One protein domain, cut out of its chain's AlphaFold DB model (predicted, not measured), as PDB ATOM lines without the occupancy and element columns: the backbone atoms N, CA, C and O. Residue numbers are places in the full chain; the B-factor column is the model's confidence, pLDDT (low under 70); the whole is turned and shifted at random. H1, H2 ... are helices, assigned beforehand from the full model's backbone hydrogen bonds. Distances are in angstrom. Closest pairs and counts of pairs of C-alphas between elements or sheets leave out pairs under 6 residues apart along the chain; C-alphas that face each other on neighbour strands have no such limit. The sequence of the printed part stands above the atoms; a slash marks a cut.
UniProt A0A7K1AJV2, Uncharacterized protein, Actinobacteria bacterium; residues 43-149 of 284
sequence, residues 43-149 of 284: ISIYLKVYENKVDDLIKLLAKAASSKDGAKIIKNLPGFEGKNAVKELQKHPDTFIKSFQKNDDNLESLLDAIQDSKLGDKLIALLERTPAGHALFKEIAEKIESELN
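This is residues 43 to 149 of the 284 residues of an uncharacterized protein of Actinobacteria bacterium (UniProt A0A7K1AJV2). Eight helices, most of them short and set crosswise, gather about H2, with H3, H4, H5, H7 and H8 all packed on it. H6 crosses H1 and joins H5 to H7 at its two ends, while the long last helix H8 runs from H2 past H1, so that H8 and H1 lie at one end of the longest axis and H3 and H4 at the other. The printed part has 107 residues with eight named helices, H1 to H8 in order, and no named strand; the class is all helix. It is compact, with a radius of gyration of the C-alphas of 12.9 A, and spans 41 by 29 by 22 A.

Find C-alpha 43 at (-44.054, 5.133, -18.325), where H1, residues 43 to 51, begins. After a tight link, H2 takes residues 54 to 65, 16.0 A from first to last C-alpha, beginning at (-32.898, 14.502, -22.117). Read on to H3, residues 68 to 74; H4, residues 82 to 91, 15.0 A; and H5, residues 93 to 100. H6, residues 104 to 115, is 16.2 A long, and H7 follows at residues 118 to 127. H8, residues 131 to 149, runs 26.8 A and ends at C-alpha 149 at (-50.239, 3.750, -33.183).

Start at the hub, H2. It forms a helical hairpin with H3, touching it with residues 61 to 65 alone; the closest C-alphas, of Ala 65 and Ala 71, are 4.3 A apart. With the same residues it touches H4, closest at the C-alphas of Ala 62 and Gln 90, 4.9 A. Look next at H5, which touches H2 at a steep tilt of 49 degrees, opposite ways, closest at the C-alphas of Asp 55 and Ile 97, 5.7 A. H7 touches residues 60 to 64 of H2 alone, about perpendicular at 90 degrees, closest at the C-alphas of Ala 64 and Leu 127, 7.0 A. Residues 56 to 60 of H2 touch residues 132 to 136 of H8, closest at the C-alphas of Leu 60 and Gly 133, 6.8 A. Farther along H8, residues 140 to 147 alone touch H1, closest at the C-alphas of Val 49 and Ile 140, 6.5 A. H1 touches H6, about perpendicular at 77 degrees, closest at the C-alphas of Leu 47 and Glu 108, 6.7 A. H6 and H7 touch only at the corner, closest at the C-alphas of Ile 114 and Gly 120, 3.8 A. In H1, H2, H3, H4, H5, H6 and H8 every O i to N i+4 pair is within hydrogen-bond range; in H7, 5 of 6 are.

The two C-alphas farthest apart, of Asn 84 and Asn 149, are 41.7 A apart. The printed part has no cut and no long link; H3 to H4 is short and the others are tight. The mean pLDDT of the printed part is 93.9, and no printed residue is under 70.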
ATOM      1  N   ILE A  43     -45.328   4.705 -18.922       89.44
ATOM      2  CA  ILE A  43     -44.054   5.133 -18.325       89.44
ATOM      3  C   ILE A  43     -42.895   4.667 -19.206       89.44
ATOM      4  O   ILE A  43     -42.019   5.465 -19.558       89.44
ATOM      5  N   SER A  44     -42.931   3.407 -19.645       91.38
ATOM      6  CA  SER A  44     -41.948   2.855 -20.580       91.38
ATOM      7  C   SER A  44     -41.915   3.617 -21.909       91.38
ATOM      8  O   SER A  44     -40.833   3.930 -22.421       91.38
ATOM      9  N   ILE A  45     -43.081   3.983 -22.456       92.69
ATOM     10  CA  ILE A  45     -43.171   4.810 -23.671       92.69
ATOM     11  C   ILE A  45     -42.510   6.168 -23.436       92.69
ATOM     12  O   ILE A  45     -41.677   6.601 -24.237       92.69
ATOM     13  N   TYR A  46     -42.825   6.841 -22.331       91.50
ATOM     14  CA  TYR A  46     -42.245   8.143 -22.029       91.50
ATOM     15  C   TYR A  46     -40.732   8.075 -21.838       91.50
ATOM     16  O   TYR A  46     -40.024   8.884 -22.437       91.50
ATOM     17  N   LEU A  47     -40.206   7.103 -21.091       91.81
ATOM     18  CA  LEU A  47     -38.761   6.923 -20.934       91.81
ATOM     19  C   LEU A  47     -38.066   6.765 -22.292       91.81
ATOM     20  O   LEU A  47     -37.117   7.496 -22.583       91.81
ATOM     21  N   LYS A  48     -38.600   5.911 -23.171       92.19
ATOM     22  CA  LYS A  48     -38.077   5.686 -24.528       92.19
ATOM     23  C   LYS A  48     -38.111   6.950 -25.396       92.19
ATOM     24  O   LYS A  48     -37.153   7.245 -26.115       92.19
ATOM     25  N   VAL A  49     -39.202   7.716 -25.345       93.56
ATOM     26  CA  VAL A  49     -39.349   8.963 -26.116       93.56
ATOM     27  C   VAL A  49     -38.379  10.034 -25.611       93.56
ATOM     28  O   VAL A  49     -37.745  10.732 -26.409       93.56
ATOM     29  N   TYR A  50     -38.234  10.156 -24.290       92.50
ATOM     30  CA  TYR A  50     -37.402  11.177 -23.667       92.50
ATOM     31  C   TYR A  50     -35.913  10.828 -23.626       92.50
ATOM     32  O   TYR A  50     -35.114  11.760 -23.551       92.50
ATOM     33  N   GLU A  51     -35.506   9.560 -23.744       87.31
ATOM     34  CA  GLU A  51     -34.101   9.110 -23.716       87.31
ATOM     35  C   GLU A  51     -33.209   9.943 -24.654       87.31
ATOM     36  O   GLU A  51     -32.165  10.477 -24.266       87.31
ATOM     37  N   ASN A  52     -33.684  10.166 -25.882       87.69
ATOM     38  CA  ASN A  52     -32.973  10.939 -26.903       87.69
ATOM     39  C   ASN A  52     -33.196  12.459 -26.801       87.69
ATOM     40  O   ASN A  52     -32.625  13.225 -27.577       87.69
ATOM     41  N   LYS A  53     -34.030  12.900 -25.856       94.38
ATOM     42  CA  LYS A  53     -34.448  14.294 -25.644       94.38
ATOM     43  C   LYS A  53     -34.013  14.865 -24.301       94.38
ATOM     44  O   LYS A  53     -34.179  16.065 -24.087       94.38
ATOM     45  N   VAL A  54     -33.405  14.058 -23.426       94.62
ATOM     46  CA  VAL A  54     -32.898  14.502 -22.117       94.62
ATOM     47  C   VAL A  54     -31.987  15.721 -22.270       94.62
ATOM     48  O   VAL A  54     -32.149  16.701 -21.553       94.62
ATOM     49  N   ASP A  55     -31.068  15.712 -23.238       95.75
ATOM     50  CA  ASP A  55     -30.151  16.834 -23.483       95.75
ATOM     51  C   ASP A  55     -30.896  18.150 -23.774       95.75
ATOM     52  O   ASP A  55     -30.663  19.174 -23.120       95.75
ATOM     53  N   ASP A  56     -31.850  18.111 -24.705       96.44
ATOM     54  CA  ASP A  56     -32.657  19.270 -25.091       96.44
ATOM     55  C   ASP A  56     -33.555  19.749 -23.946       96.44
ATOM     56  O   ASP A  56     -33.618  20.954 -23.669       96.44
ATOM     57  N   LEU A  57     -34.192  18.816 -23.231       95.94
ATOM     58  CA  LEU A  57     -35.010  19.109 -22.061       95.94
ATOM     59  C   LEU A  57     -34.178  19.810 -20.983       95.94
ATOM     60  O   LEU A  57     -34.534  20.907 -20.552       95.94
ATOM     61  N   ILE A  58     -33.036  19.245 -20.577       96.31
ATOM     62  CA  ILE A  58     -32.201  19.836 -19.522       96.31
ATOM     63  C   ILE A  58     -31.652  21.204 -19.948       96.31
ATOM     64  O   ILE A  58     -31.637  22.141 -19.143       96.31
ATOM     65  N   LYS A  59     -31.254  21.382 -21.213       96.38
ATOM     66  CA  LYS A  59     -30.829  22.691 -21.739       96.38
ATOM     67  C   LYS A  59     -31.954  23.725 -21.694       96.38
ATOM     68  O   LYS A  59     -31.711  24.887 -21.342       96.38
ATOM     69  N   LEU A  60     -33.186  23.326 -22.005       96.88
ATOM     70  CA  LEU A  60     -34.363  24.181 -21.868       96.88
ATOM     71  C   LEU A  60     -34.648  24.531 -20.407       96.88
ATOM     72  O   LEU A  60     -34.873  25.707 -20.108       96.88
ATOM     73  N   LEU A  61     -34.558  23.564 -19.490       96.25
ATOM     74  CA  LEU A  61     -34.685  23.802 -18.051       96.25
ATOM     75  C   LEU A  61     -33.618  24.783 -17.557       96.25
ATOM     76  O   LEU A  61     -33.944  25.738 -16.855       96.25
ATOM     77  N   ALA A  62     -32.362  24.640 -17.978       96.75
ATOM     78  CA  ALA A  62     -31.293  25.574 -17.627       96.75
ATOM     79  C   ALA A  62     -31.576  27.001 -18.113       96.75
ATOM     80  O   ALA A  62     -31.361  27.978 -17.387       96.75
ATOM     81  N   LYS A  63     -32.132  27.138 -19.320       96.06
ATOM     82  CA  LYS A  63     -32.550  28.435 -19.852       96.06
ATOM     83  C   LYS A  63     -33.737  29.004 -19.079       96.06
ATOM     84  O   LYS A  63     -33.705  30.177 -18.708       96.06
ATOM     85  N   ALA A  64     -34.747  28.196 -18.770       95.62
ATOM     86  CA  ALA A  64     -35.898  28.594 -17.961       95.62
ATOM     87  C   ALA A  64     -35.496  29.002 -16.537       95.62
ATOM     88  O   ALA A  64     -35.997  30.004 -16.015       95.62
ATOM     89  N   ALA A  65     -34.534  28.296 -15.941       95.38
ATOM     90  CA  ALA A  65     -33.981  28.568 -14.621       95.38
ATOM     91  C   ALA A  65     -33.367  29.968 -14.512       95.38
ATOM     92  O   ALA A  65     -33.296  30.504 -13.410       95.38
ATOM     93  N   SER A  66     -32.935  30.588 -15.615       92.56
ATOM     94  CA  SER A  66     -32.436  31.975 -15.611       92.56
ATOM     95  C   SER A  66     -33.514  33.008 -15.240       92.56
ATOM     96  O   SER A  66     -33.197  34.106 -14.778       92.56
ATOM     97  N   SER A  67     -34.793  32.656 -15.394       94.69
ATOM     98  CA  SER A  67     -35.932  33.489 -15.012       94.69
ATOM     99  C   SER A  67     -36.354  33.249 -13.557       94.69
ATOM    100  O   SER A  67     -36.207  32.154 -13.014       94.69
ATOM    101  N   LYS A  68     -36.939  34.267 -12.908       93.88
ATOM    102  CA  LYS A  68     -37.425  34.157 -11.518       93.88
ATOM    103  C   LYS A  68     -38.500  33.082 -11.355       93.88
ATOM    104  O   LYS A  68     -38.527  32.419 -10.320       93.88
ATOM    105  N   ASP A  69     -39.389  32.942 -12.332       93.25
ATOM    106  CA  ASP A  69     -40.498  31.993 -12.254       93.25
ATOM    107  C   ASP A  69     -40.050  30.579 -12.627       93.25
ATOM    108  O   ASP A  69     -40.347  29.651 -11.878       93.25
ATOM    109  N   GLY A  70     -39.209  30.421 -13.656       94.62
ATOM    110  CA  GLY A  70     -38.594  29.131 -13.970       94.62
ATOM    111  C   GLY A  70     -37.737  28.601 -12.819       94.62
ATOM    112  O   GLY A  70     -37.901  27.456 -12.419       94.62
ATOM    113  N   ALA A  71     -36.924  29.442 -12.171       95.44
ATOM    114  CA  ALA A  71     -36.156  29.044 -10.985       95.44
ATOM    115  C   ALA A  71     -37.034  28.572  -9.809       95.44
ATOM    116  O   ALA A  71     -36.620  27.712  -9.033       95.44
ATOM    117  N   LYS A  72     -38.228  29.157  -9.631       94.69
ATOM    118  CA  LYS A  72     -39.167  28.744  -8.574       94.69
ATOM    119  C   LYS A  72     -39.853  27.421  -8.885       94.69
ATOM    120  O   LYS A  72     -40.180  26.722  -7.933       94.69
ATOM    121  N   ILE A  73     -40.113  27.145 -10.159       94.62
ATOM    122  CA  ILE A  73     -40.710  25.888 -10.611       94.62
ATOM    123  C   ILE A  73     -39.658  24.782 -10.494       94.62
ATOM    124  O   ILE A  73     -39.859  23.821  -9.762       94.62
ATOM    125  N   ILE A  74     -38.487  24.996 -11.096       95.56
ATOM    126  CA  ILE A  74     -37.431  23.985 -11.215       95.56
ATOM    127  C   ILE A  74     -36.867  23.558  -9.859       95.56
ATOM    128  O   ILE A  74     -36.637  22.378  -9.660       95.56
ATOM    129  N   LYS A  75     -36.709  24.462  -8.881       95.00
ATOM    130  CA  LYS A  75     -36.187  24.093  -7.544       95.00
ATOM    131  C   LYS A  75     -37.024  23.043  -6.788       95.00
ATOM    132  O   LYS A  75     -36.591  22.605  -5.723       95.00
ATOM    133  N   ASN A  76     -38.258  22.808  -7.237       93.38
ATOM    134  CA  ASN A  76     -39.217  21.879  -6.645       93.38
ATOM    135  C   ASN A  76     -39.387  20.614  -7.508       93.38
ATOM    136  O   ASN A  76     -40.218  19.784  -7.163       93.38
ATOM    137  N   LEU A  77     -38.672  20.503  -8.633       93.81
ATOM    138  CA  LEU A  77     -38.687  19.304  -9.466       93.81
ATOM    139  C   LEU A  77     -37.715  18.259  -8.899       93.81
ATOM    140  O   LEU A  77     -36.642  18.652  -8.412       93.81
ATOM    141  N   PRO A  78     -38.049  16.962  -9.005       93.19
ATOM    142  CA  PRO A  78     -37.141  15.871  -8.666       93.19
ATOM    143  C   PRO A  78     -35.798  16.016  -9.386       93.19
ATOM    144  O   PRO A  78     -35.739  16.386 -10.561       93.19
ATOM    145  N   GLY A  79     -34.703  15.811  -8.657       91.50
ATOM    146  CA  GLY A  79     -33.345  15.961  -9.193       91.50
ATOM    147  C   GLY A  79     -32.857  17.412  -9.325       91.50
ATOM    148  O   GLY A  79     -31.688  17.641  -9.639       91.50
ATOM    149  N   PHE A  80     -33.697  18.408  -9.018       93.88
ATOM    150  CA  PHE A  80     -33.346  19.838  -9.020       93.88
ATOM    151  C   PHE A  80     -33.593  20.526  -7.674       93.88
ATOM    152  O   PHE A  80     -33.741  21.751  -7.597       93.88
ATOM    153  N   GLU A  81     -33.621  19.752  -6.595       90.88
ATOM    154  CA  GLU A  81     -34.060  20.224  -5.290       90.88
ATOM    155  C   GLU A  81     -33.183  21.353  -4.728       90.88
ATOM    156  O   GLU A  81     -31.978  21.245  -4.474       90.88
ATOM    157  N   GLY A  82     -33.838  22.482  -4.467       90.06
ATOM    158  CA  GLY A  82     -33.251  23.602  -3.751       90.06
ATOM    159  C   GLY A  82     -32.454  24.594  -4.606       90.06
ATOM    160  O   GLY A  82     -32.207  24.459  -5.801       90.06
ATOM    161  N   LYS A  83     -32.050  25.693  -3.957       91.06
ATOM    162  CA  LYS A  83     -31.452  26.859  -4.638       91.06
ATOM    163  C   LYS A  83     -30.076  26.577  -5.247       91.06
ATOM    164  O   LYS A  83     -29.655  27.319  -6.131       91.06
ATOM    165  N   ASN A  84     -29.356  25.584  -4.731       94.19
ATOM    166  CA  ASN A  84     -28.023  25.242  -5.217       94.19
ATOM    167  C   ASN A  84     -28.106  24.423  -6.503       94.19
ATOM    168  O   ASN A  84     -27.394  24.758  -7.444       94.19
ATOM    169  N   ALA A  85     -29.028  23.459  -6.584       94.94
ATOM    170  CA  ALA A  85     -29.263  22.681  -7.795       94.94
ATOM    171  C   ALA A  85     -29.657  23.580  -8.976       94.94
ATOM    172  O   ALA A  85     -29.065  23.481 -10.042       94.94
ATOM    173  N   VAL A  86     -30.540  24.565  -8.766       96.12
ATOM    174  CA  VAL A  86     -30.892  25.541  -9.819       96.12
ATOM    175  C   VAL A  86     -29.683  26.360 -10.290       96.12
ATOM    176  O   VAL A  86     -29.534  26.615 -11.483       96.12
ATOM    177  N   LYS A  87     -28.801  26.783  -9.375       95.56
ATOM    178  CA  LYS A  87     -27.572  27.510  -9.746       95.56
ATOM    179  C   LYS A  87     -26.585  26.622 -10.497       95.56
ATOM    180  O   LYS A  87     -25.884  27.122 -11.371       95.56
ATOM    181  N   GLU A  88     -26.507  25.350 -10.126       96.06
ATOM    182  CA  GLU A  88     -25.658  24.373 -10.795       96.06
ATOM    183  C   GLU A  88     -26.193  24.075 -12.193       96.06
ATOM    184  O   GLU A  88     -25.439  24.164 -13.152       96.06
ATOM    185  N   LEU A  89     -27.506  23.872 -12.343       96.69
ATOM    186  CA  LEU A  89     -28.170  23.673 -13.632       96.69
ATOM    187  C   LEU A  89     -27.897  24.838 -14.597       96.69
ATOM    188  O   LEU A  89     -27.648  24.626 -15.779       96.69
ATOM    189  N   GLN A  90     -27.891  26.076 -14.095       94.94
ATOM    190  CA  GLN A  90     -27.571  27.258 -14.901       94.94
ATOM    191  C   GLN A  90     -26.114  27.298 -15.390       94.94
ATOM    192  O   GLN A  90     -25.843  27.892 -16.431       94.94
ATOM    193  N   LYS A  91     -25.164  26.748 -14.623       95.69
ATOM    194  CA  LYS A  91     -23.723  26.831 -14.922       95.69
ATOM    195  C   LYS A  91     -23.193  25.598 -15.645       95.69
ATOM    196  O   LYS A  91     -22.323  25.726 -16.503       95.69
ATOM    197  N   HIS A  92     -23.699  24.431 -15.272       96.19
ATOM    198  CA  HIS A  92     -23.211  23.116 -15.661       96.19
ATOM    199  C   HIS A  92     -24.391  22.163 -15.943       96.19
ATOM    200  O   HIS A  92     -24.545  21.152 -15.253       96.19
ATOM    201  N   PRO A  93     -25.231  22.450 -16.960       95.44
ATOM    202  CA  PRO A  93     -26.345  21.570 -17.329       95.44
ATOM    203  C   PRO A  93     -25.878  20.158 -17.712       95.44
ATOM    204  O   PRO A  93     -26.562  19.184 -17.407       95.44
ATOM    205  N   ASP A  94     -24.672  20.025 -18.277       96.25
ATOM    206  CA  ASP A  94     -24.072  18.741 -18.670       96.25
ATOM    207  C   ASP A  94     -23.923  17.750 -17.505       96.25
ATOM    208  O   ASP A  94     -23.898  16.537 -17.717       96.25
ATOM    209  N   THR A  95     -23.809  18.244 -16.268       94.75
ATOM    210  CA  THR A  95     -23.741  17.396 -15.072       94.75
ATOM    211  C   THR A  95     -25.072  16.686 -14.834       94.75
ATOM    212  O   THR A  95     -25.077  15.496 -14.528       94.75
ATOM    213  N   PHE A  96     -26.185  17.397 -15.032       95.12
ATOM    214  CA  PHE A  96     -27.535  16.851 -14.897       95.12
ATOM    215  C   PHE A  96     -27.873  15.937 -16.070       95.12
ATOM    216  O   PHE A  96     -28.365  14.839 -15.850       95.12
ATOM    217  N   ILE A  97     -27.519  16.321 -17.302       94.88
ATOM    218  CA  ILE A  97     -27.708  15.464 -18.485       94.88
ATOM    219  C   ILE A  97     -27.083  14.087 -18.242       94.88
ATOM    220  O   ILE A  97     -27.744  13.066 -18.381       94.88
ATOM    221  N   LYS A  98     -25.833  14.054 -17.766       94.19
ATOM    222  CA  LYS A  98     -25.142  12.800 -17.443       94.19
ATOM    223  C   LYS A  98     -25.743  12.040 -16.264       94.19
ATOM    224  O   LYS A  98     -25.520  10.836 -16.198       94.19
ATOM    225  N   SER A  99     -26.399  12.700 -15.304       92.69
ATOM    226  CA  SER A  99     -27.037  11.988 -14.189       92.69
ATOM    227  C   SER A  99     -28.351  11.351 -14.621       92.69
ATOM    228  O   SER A  99     -28.564  10.189 -14.302       92.69
ATOM    229  N   PHE A 100     -29.178  12.074 -15.380       93.44
ATOM    230  CA  PHE A 100     -30.448  11.565 -15.906       93.44
ATOM    231  C   PHE A 100     -30.248  10.495 -16.988       93.44
ATOM    232  O   PHE A 100     -31.024   9.561 -17.049       93.44
ATOM    233  N   GLN A 101     -29.174  10.558 -17.782       90.81
ATOM    234  CA  GLN A 101     -28.837   9.504 -18.759       90.81
ATOM    235  C   GLN A 101     -28.237   8.226 -18.147       90.81
ATOM    236  O   GLN A 101     -28.004   7.259 -18.861       90.81
ATOM    237  N   LYS A 102     -27.854   8.244 -16.867       90.31
ATOM    238  CA  LYS A 102     -27.235   7.087 -16.190       90.31
ATOM    239  C   LYS A 102     -28.159   6.410 -15.191       90.31
ATOM    240  O   LYS A 102     -27.800   5.355 -14.675       90.31
ATOM    241  N   ASN A 103     -29.232   7.085 -14.812       89.12
ATOM    242  CA  ASN A 103     -30.117   6.663 -13.749       89.12
ATOM    243  C   ASN A 103     -31.538   6.954 -14.218       89.12
ATOM    244  O   ASN A 103     -31.984   8.105 -14.165       89.12
ATOM    245  N   ASP A 104     -32.178   5.895 -14.700       88.19
ATOM    246  CA  ASP A 104     -33.515   5.950 -15.271       88.19
ATOM    247  C   ASP A 104     -34.546   6.292 -14.190       88.19
ATOM    248  O   ASP A 104     -35.389   7.137 -14.451       88.19
ATOM    249  N   ASP A 105     -34.387   5.817 -12.948       91.38
ATOM    250  CA  ASP A 105     -35.277   6.152 -11.818       91.38
ATOM    251  C   ASP A 105     -35.394   7.672 -11.584       91.38
ATOM    252  O   ASP A 105     -36.463   8.211 -11.279       91.38
ATOM    253  N   ASN A 106     -34.282   8.403 -11.726       91.19
ATOM    254  CA  ASN A 106     -34.280   9.861 -11.610       91.19
ATOM    255  C   ASN A 106     -35.032  10.511 -12.775       91.19
ATOM    256  O   ASN A 106     -35.702  11.526 -12.575       91.19
ATOM    257  N   LEU A 107     -34.868   9.979 -13.992       92.50
ATOM    258  CA  LEU A 107     -35.562  10.480 -15.173       92.50
ATOM    259  C   LEU A 107     -37.058  10.183 -15.072       92.50
ATOM    260  O   LEU A 107     -37.849  11.096 -15.262       92.50
ATOM    261  N   GLU A 108     -37.430   8.968 -14.692       93.12
ATOM    262  CA  GLU A 108     -38.800   8.537 -14.429       93.12
ATOM    263  C   GLU A 108     -39.475   9.459 -13.414       93.12
ATOM    264  O   GLU A 108     -40.472  10.096 -13.737       93.12
ATOM    265  N   SER A 109     -38.855   9.665 -12.247       93.12
ATOM    266  CA  SER A 109     -39.374  10.576 -11.215       93.12
ATOM    267  C   SER A 109     -39.567  12.007 -11.735       93.12
ATOM    268  O   SER A 109     -40.497  12.711 -11.339       93.12
ATOM    269  N   LEU A 110     -38.669  12.478 -12.608       93.81
ATOM    270  CA  LEU A 110     -38.796  13.791 -13.237       93.81
ATOM    271  C   LEU A 110     -39.959  13.826 -14.236       93.81
ATOM    272  O   LEU A 110     -40.692  14.814 -14.248       93.81
ATOM    273  N   LEU A 111     -40.105  12.803 -15.079       92.88
ATOM    274  CA  LEU A 111     -41.162  12.720 -16.087       92.88
ATOM    275  C   LEU A 111     -42.542  12.603 -15.436       92.88
ATOM    276  O   LEU A 111     -43.430  13.368 -15.804       92.88
ATOM    277  N   ASP A 112     -42.669  11.775 -14.404       92.69
ATOM    278  CA  ASP A 112     -43.869  11.636 -13.573       92.69
ATOM    279  C   ASP A 112     -44.290  12.997 -12.988       92.69
ATOM    280  O   ASP A 112     -45.402  13.489 -13.186       92.69
ATOM    281  N   ALA A 113     -43.337  13.733 -12.404       92.25
ATOM    282  CA  ALA A 113     -43.596  15.080 -11.899       92.25
ATOM    283  C   ALA A 113     -43.940  16.105 -13.000       92.25
ATOM    284  O   ALA A 113     -44.595  17.115 -12.713       92.25
ATOM    285  N   ILE A 114     -43.477  15.912 -14.237       91.56
ATOM    286  CA  ILE A 114     -43.806  16.782 -15.374       91.56
ATOM    287  C   ILE A 114     -45.220  16.496 -15.897       91.56
ATOM    288  O   ILE A 114     -45.877  17.439 -16.337       91.56
ATOM    289  N   GLN A 115     -45.686  15.251 -15.831       87.81
ATOM    290  CA  GLN A 115     -46.965  14.821 -16.397       87.81
ATOM    291  C   GLN A 115     -48.117  14.950 -15.406       87.81
ATOM    292  O   GLN A 115     -49.115  15.597 -15.712       87.81
ATOM    293  N   ASP A 116     -47.936  14.458 -14.184       82.44
ATOM    294  CA  ASP A 116     -49.039  14.272 -13.237       82.44
ATOM    295  C   ASP A 116     -49.099  15.359 -12.164       82.44
ATOM    296  O   ASP A 116     -49.663  15.201 -11.076       82.44
ATOM    297  N   SER A 117     -48.527  16.531 -12.458       91.31
ATOM    298  CA  SER A 117     -48.515  17.627 -11.501       91.31
ATOM    299  C   SER A 117     -48.839  18.994 -12.092       91.31
ATOM    300  O   SER A 117     -48.340  19.426 -13.128       91.31
ATOM    301  N   LYS A 118     -49.552  19.792 -11.285       92.88
ATOM    302  CA  LYS A 118     -49.768  21.234 -11.524       92.88
ATOM    303  C   LYS A 118     -48.461  22.030 -11.642       92.88
ATOM    304  O   LYS A 118     -48.484  23.206 -12.017       92.88
ATOM    305  N   LEU A 119     -47.341  21.472 -11.176       91.81
ATOM    306  CA  LEU A 119     -46.015  22.064 -11.334       91.81
ATOM    307  C   LEU A 119     -45.479  21.791 -12.745       91.81
ATOM    308  O   LEU A 119     -44.945  22.715 -13.357       91.81
ATOM    309  N   GLY A 120     -45.685  20.571 -13.240       93.56
ATOM    310  CA  GLY A 120     -45.437  20.125 -14.605       93.56
ATOM    311  C   GLY A 120     -46.181  20.968 -15.635       93.56
ATOM    312  O   GLY A 120     -45.534  21.597 -16.467       93.56
ATOM    313  N   ASP A 121     -47.493  21.167 -15.472       95.19
ATOM    314  CA  ASP A 121     -48.292  22.047 -16.347       95.19
ATOM    315  C   ASP A 121     -47.694  23.454 -16.469       95.19
ATOM    316  O   ASP A 121     -47.575  24.039 -17.547       95.19
ATOM    317  N   LYS A 122     -47.282  24.028 -15.329       95.25
ATOM    318  CA  LYS A 122     -46.661  25.359 -15.288       95.25
ATOM    319  C   LYS A 122     -45.292  25.366 -15.948       95.25
ATOM    320  O   LYS A 122     -44.897  26.401 -16.489       95.25
ATOM    321  N   LEU A 123     -44.549  24.267 -15.848       95.31
ATOM    322  CA  LEU A 123     -43.255  24.110 -16.489       95.31
ATOM    323  C   LEU A 123     -43.420  24.017 -18.004       95.31
ATOM    324  O   LEU A 123     -42.802  24.811 -18.708       95.31
ATOM    325  N   ILE A 124     -44.283  23.122 -18.485       95.31
ATOM    326  CA  ILE A 124     -44.590  22.936 -19.906       95.31
ATOM    327  C   ILE A 124     -45.056  24.266 -20.499       95.31
ATOM    328  O   ILE A 124     -44.402  24.799 -21.396       95.31
ATOM    329  N   ALA A 125     -46.058  24.907 -19.887       95.69
ATOM    330  CA  ALA A 125     -46.554  26.207 -20.332       95.69
ATOM    331  C   ALA A 125     -45.476  27.306 -20.324       95.69
ATOM    332  O   ALA A 125     -45.546  28.255 -21.103       95.69
ATOM    333  N   LEU A 126     -44.472  27.234 -19.442       95.69
ATOM    334  CA  LEU A 126     -43.345  28.168 -19.445       95.69
ATOM    335  C   LEU A 126     -42.371  27.874 -20.590       95.69
ATOM    336  O   LEU A 126     -41.892  28.812 -21.233       95.69
ATOM    337  N   LEU A 127     -42.068  26.601 -20.836       95.88
ATOM    338  CA  LEU A 127     -41.125  26.153 -21.854       95.88
ATOM    339  C   LEU A 127     -41.673  26.346 -23.277       95.88
ATOM    340  O   LEU A 127     -40.939  26.827 -24.146       95.88
ATOM    341  N   GLU A 128     -42.964  26.098 -23.499       95.81
ATOM    342  CA  GLU A 128     -43.654  26.287 -24.784       95.81
ATOM    343  C   GLU A 128     -43.721  27.748 -25.247       95.81
ATOM    344  O   GLU A 128     -43.888  28.028 -26.431       95.81
ATOM    345  N   ARG A 129     -43.501  28.720 -24.350       94.38
ATOM    346  CA  ARG A 129     -43.362  30.138 -24.744       94.38
ATOM    347  C   ARG A 129     -42.119  30.386 -25.591       94.38
ATOM    348  O   ARG A 129     -41.980  31.460 -26.178       94.38
ATOM    349  N   THR A 130     -41.189  29.435 -25.616       94.50
ATOM    350  CA  THR A 130     -39.996  29.491 -26.453       94.50
ATOM    351  C   THR A 130     -40.187  28.621 -27.699       94.50
ATOM    352  O   THR A 130     -40.702  27.512 -27.579       94.50
ATOM    353  N   PRO A 131     -39.709  29.050 -28.886       95.75
ATOM    354  CA  PRO A 131     -39.798  28.228 -30.096       95.75
ATOM    355  C   PRO A 131     -39.127  26.857 -29.949       95.75
ATOM    356  O   PRO A 131     -39.611  25.879 -30.499       95.75
ATOM    357  N   ALA A 132     -38.033  26.789 -29.185       95.56
ATOM    358  CA  ALA A 132     -37.323  25.541 -28.916       95.56
ATOM    359  C   ALA A 132     -38.135  24.592 -28.020       95.56
ATOM    360  O   ALA A 132     -38.200  23.407 -28.313       95.56
ATOM    361  N   GLY A 133     -38.788  25.108 -26.970       95.56
ATOM    362  CA  GLY A 133     -39.667  24.294 -26.130       95.56
ATOM    363  C   GLY A 133     -40.904  23.816 -26.880       95.56
ATOM    364  O   GLY A 133     -41.226  22.638 -26.811       95.56
ATOM    365  N   HIS A 134     -41.539  24.688 -27.666       96.06
ATOM    366  CA  HIS A 134     -42.676  24.293 -28.498       96.06
ATOM    367  C   HIS A 134     -42.300  23.209 -29.521       96.06
ATOM    368  O   HIS A 134     -43.026  22.236 -29.675       96.06
ATOM    369  N   ALA A 135     -41.148  23.345 -30.188       97.12
ATOM    370  CA  ALA A 135     -40.659  22.327 -31.117       97.12
ATOM    371  C   ALA A 135     -40.370  20.991 -30.413       97.12
ATOM    372  O   ALA A 135     -40.753  19.950 -30.935       97.12
ATOM    373  N   LEU A 136     -39.749  21.029 -29.228       96.25
ATOM    374  CA  LEU A 136     -39.439  19.827 -28.456       96.25
ATOM    375  C   LEU A 136     -40.708  19.070 -28.048       96.25
ATOM    376  O   LEU A 136     -40.814  17.880 -28.321       96.25
ATOM    377  N   PHE A 137     -41.674  19.743 -27.418       94.94
ATOM    378  CA  PHE A 137     -42.903  19.081 -26.971       94.94
ATOM    379  C   PHE A 137     -43.767  18.603 -28.133       94.94
ATOM    380  O   PHE A 137     -44.389  17.552 -28.026       94.94
ATOM    381  N   LYS A 138     -43.750  19.316 -29.264       96.12
ATOM    382  CA  LYS A 138     -44.395  18.843 -30.487       96.12
ATOM    383  C   LYS A 138     -43.763  17.543 -30.998       96.12
ATOM    384  O   LYS A 138     -44.487  16.602 -31.286       96.12
ATOM    385  N   GLU A 139     -42.436  17.481 -31.085       96.19
ATOM    386  CA  GLU A 139     -41.730  16.271 -31.525       96.19
ATOM    387  C   GLU A 139     -41.966  15.093 -30.566       96.19
ATOM    388  O   GLU A 139     -42.156  13.962 -31.004       96.19
ATOM    389  N   ILE A 140     -41.991  15.361 -29.258       95.06
ATOM    390  CA  ILE A 140     -42.316  14.365 -28.234       95.06
ATOM    391  C   ILE A 140     -43.744  13.845 -28.422       95.06
ATOM    392  O   ILE A 140     -43.937  12.635 -28.432       95.06
ATOM    393  N   ALA A 141     -44.724  14.732 -28.619       94.62
ATOM    394  CA  ALA A 141     -46.117  14.349 -28.839       94.62
ATOM    395  C   ALA A 141     -46.287  13.494 -30.105       94.62
ATOM    396  O   ALA A 141     -46.885  12.425 -30.033       94.62
ATOM    397  N   GLU A 142     -45.689  13.907 -31.228       95.88
ATOM    398  CA  GLU A 142     -45.698  13.130 -32.479       95.88
ATOM    399  C   GLU A 142     -45.048  11.750 -32.290       95.88
ATOM    400  O   GLU A 142     -45.495  10.751 -32.853       95.88
ATOM    401  N   LYS A 143     -43.988  11.667 -31.476       95.69
ATOM    402  CA  LYS A 143     -43.317  10.397 -31.214       95.69
ATOM    403  C   LYS A 143     -44.135   9.482 -30.300       95.69
ATOM    404  O   LYS A 143     -44.163   8.288 -30.570       95.69
ATOM    405  N   ILE A 144     -44.808  10.018 -29.280       94.56
ATOM    406  CA  ILE A 144     -45.738   9.255 -28.430       94.56
ATOM    407  C   ILE A 144     -46.894   8.714 -29.271       94.56
ATOM    408  O   ILE A 144     -47.188   7.528 -29.197       94.56
ATOM    409  N   GLU A 145     -47.498   9.549 -30.120       95.00
ATOM    410  CA  GLU A 145     -48.571   9.134 -31.030       95.00
ATOM    411  C   GLU A 145     -48.110   7.998 -31.955       95.00
ATOM    412  O   GLU A 145     -48.808   7.003 -32.117       95.00
ATOM    413  N   SER A 146     -46.888   8.092 -32.489       94.62
ATOM    414  CA  SER A 146     -46.295   7.022 -33.296       94.62
ATOM    415  C   SER A 146     -46.047   5.725 -32.521       94.62
ATOM    416  O   SER A 146     -46.118   4.667 -33.139       94.62
ATOM    417  N   GLU A 147     -45.685   5.779 -31.237       93.94
ATOM    418  CA  GLU A 147     -45.486   4.576 -30.409       93.94
ATOM    419  C   GLU A 147     -46.828   3.956 -29.988       93.94
ATOM    420  O   GLU A 147     -46.928   2.740 -29.884       93.94
ATOM    421  N   LEU A 148     -47.873   4.771 -29.817       95.69
ATOM    422  CA  LEU A 148     -49.233   4.317 -29.507       95.69
ATOM    423  C   LEU A 148     -50.030   3.869 -30.738       95.69
ATOM    424  O   LEU A 148     -51.142   3.373 -30.587       95.69
ATOM    425  N   ASN A 149     -49.498   4.030 -31.953       95.25
ATOM    426  CA  ASN A 149     -50.239   3.750 -33.183       95.25
ATOM    427  C   ASN A 149     -50.709   2.292 -33.275       95.25
ATOM    428  O   ASN A 149     -51.844   2.051 -33.663       95.25
TER     429      ASN A 149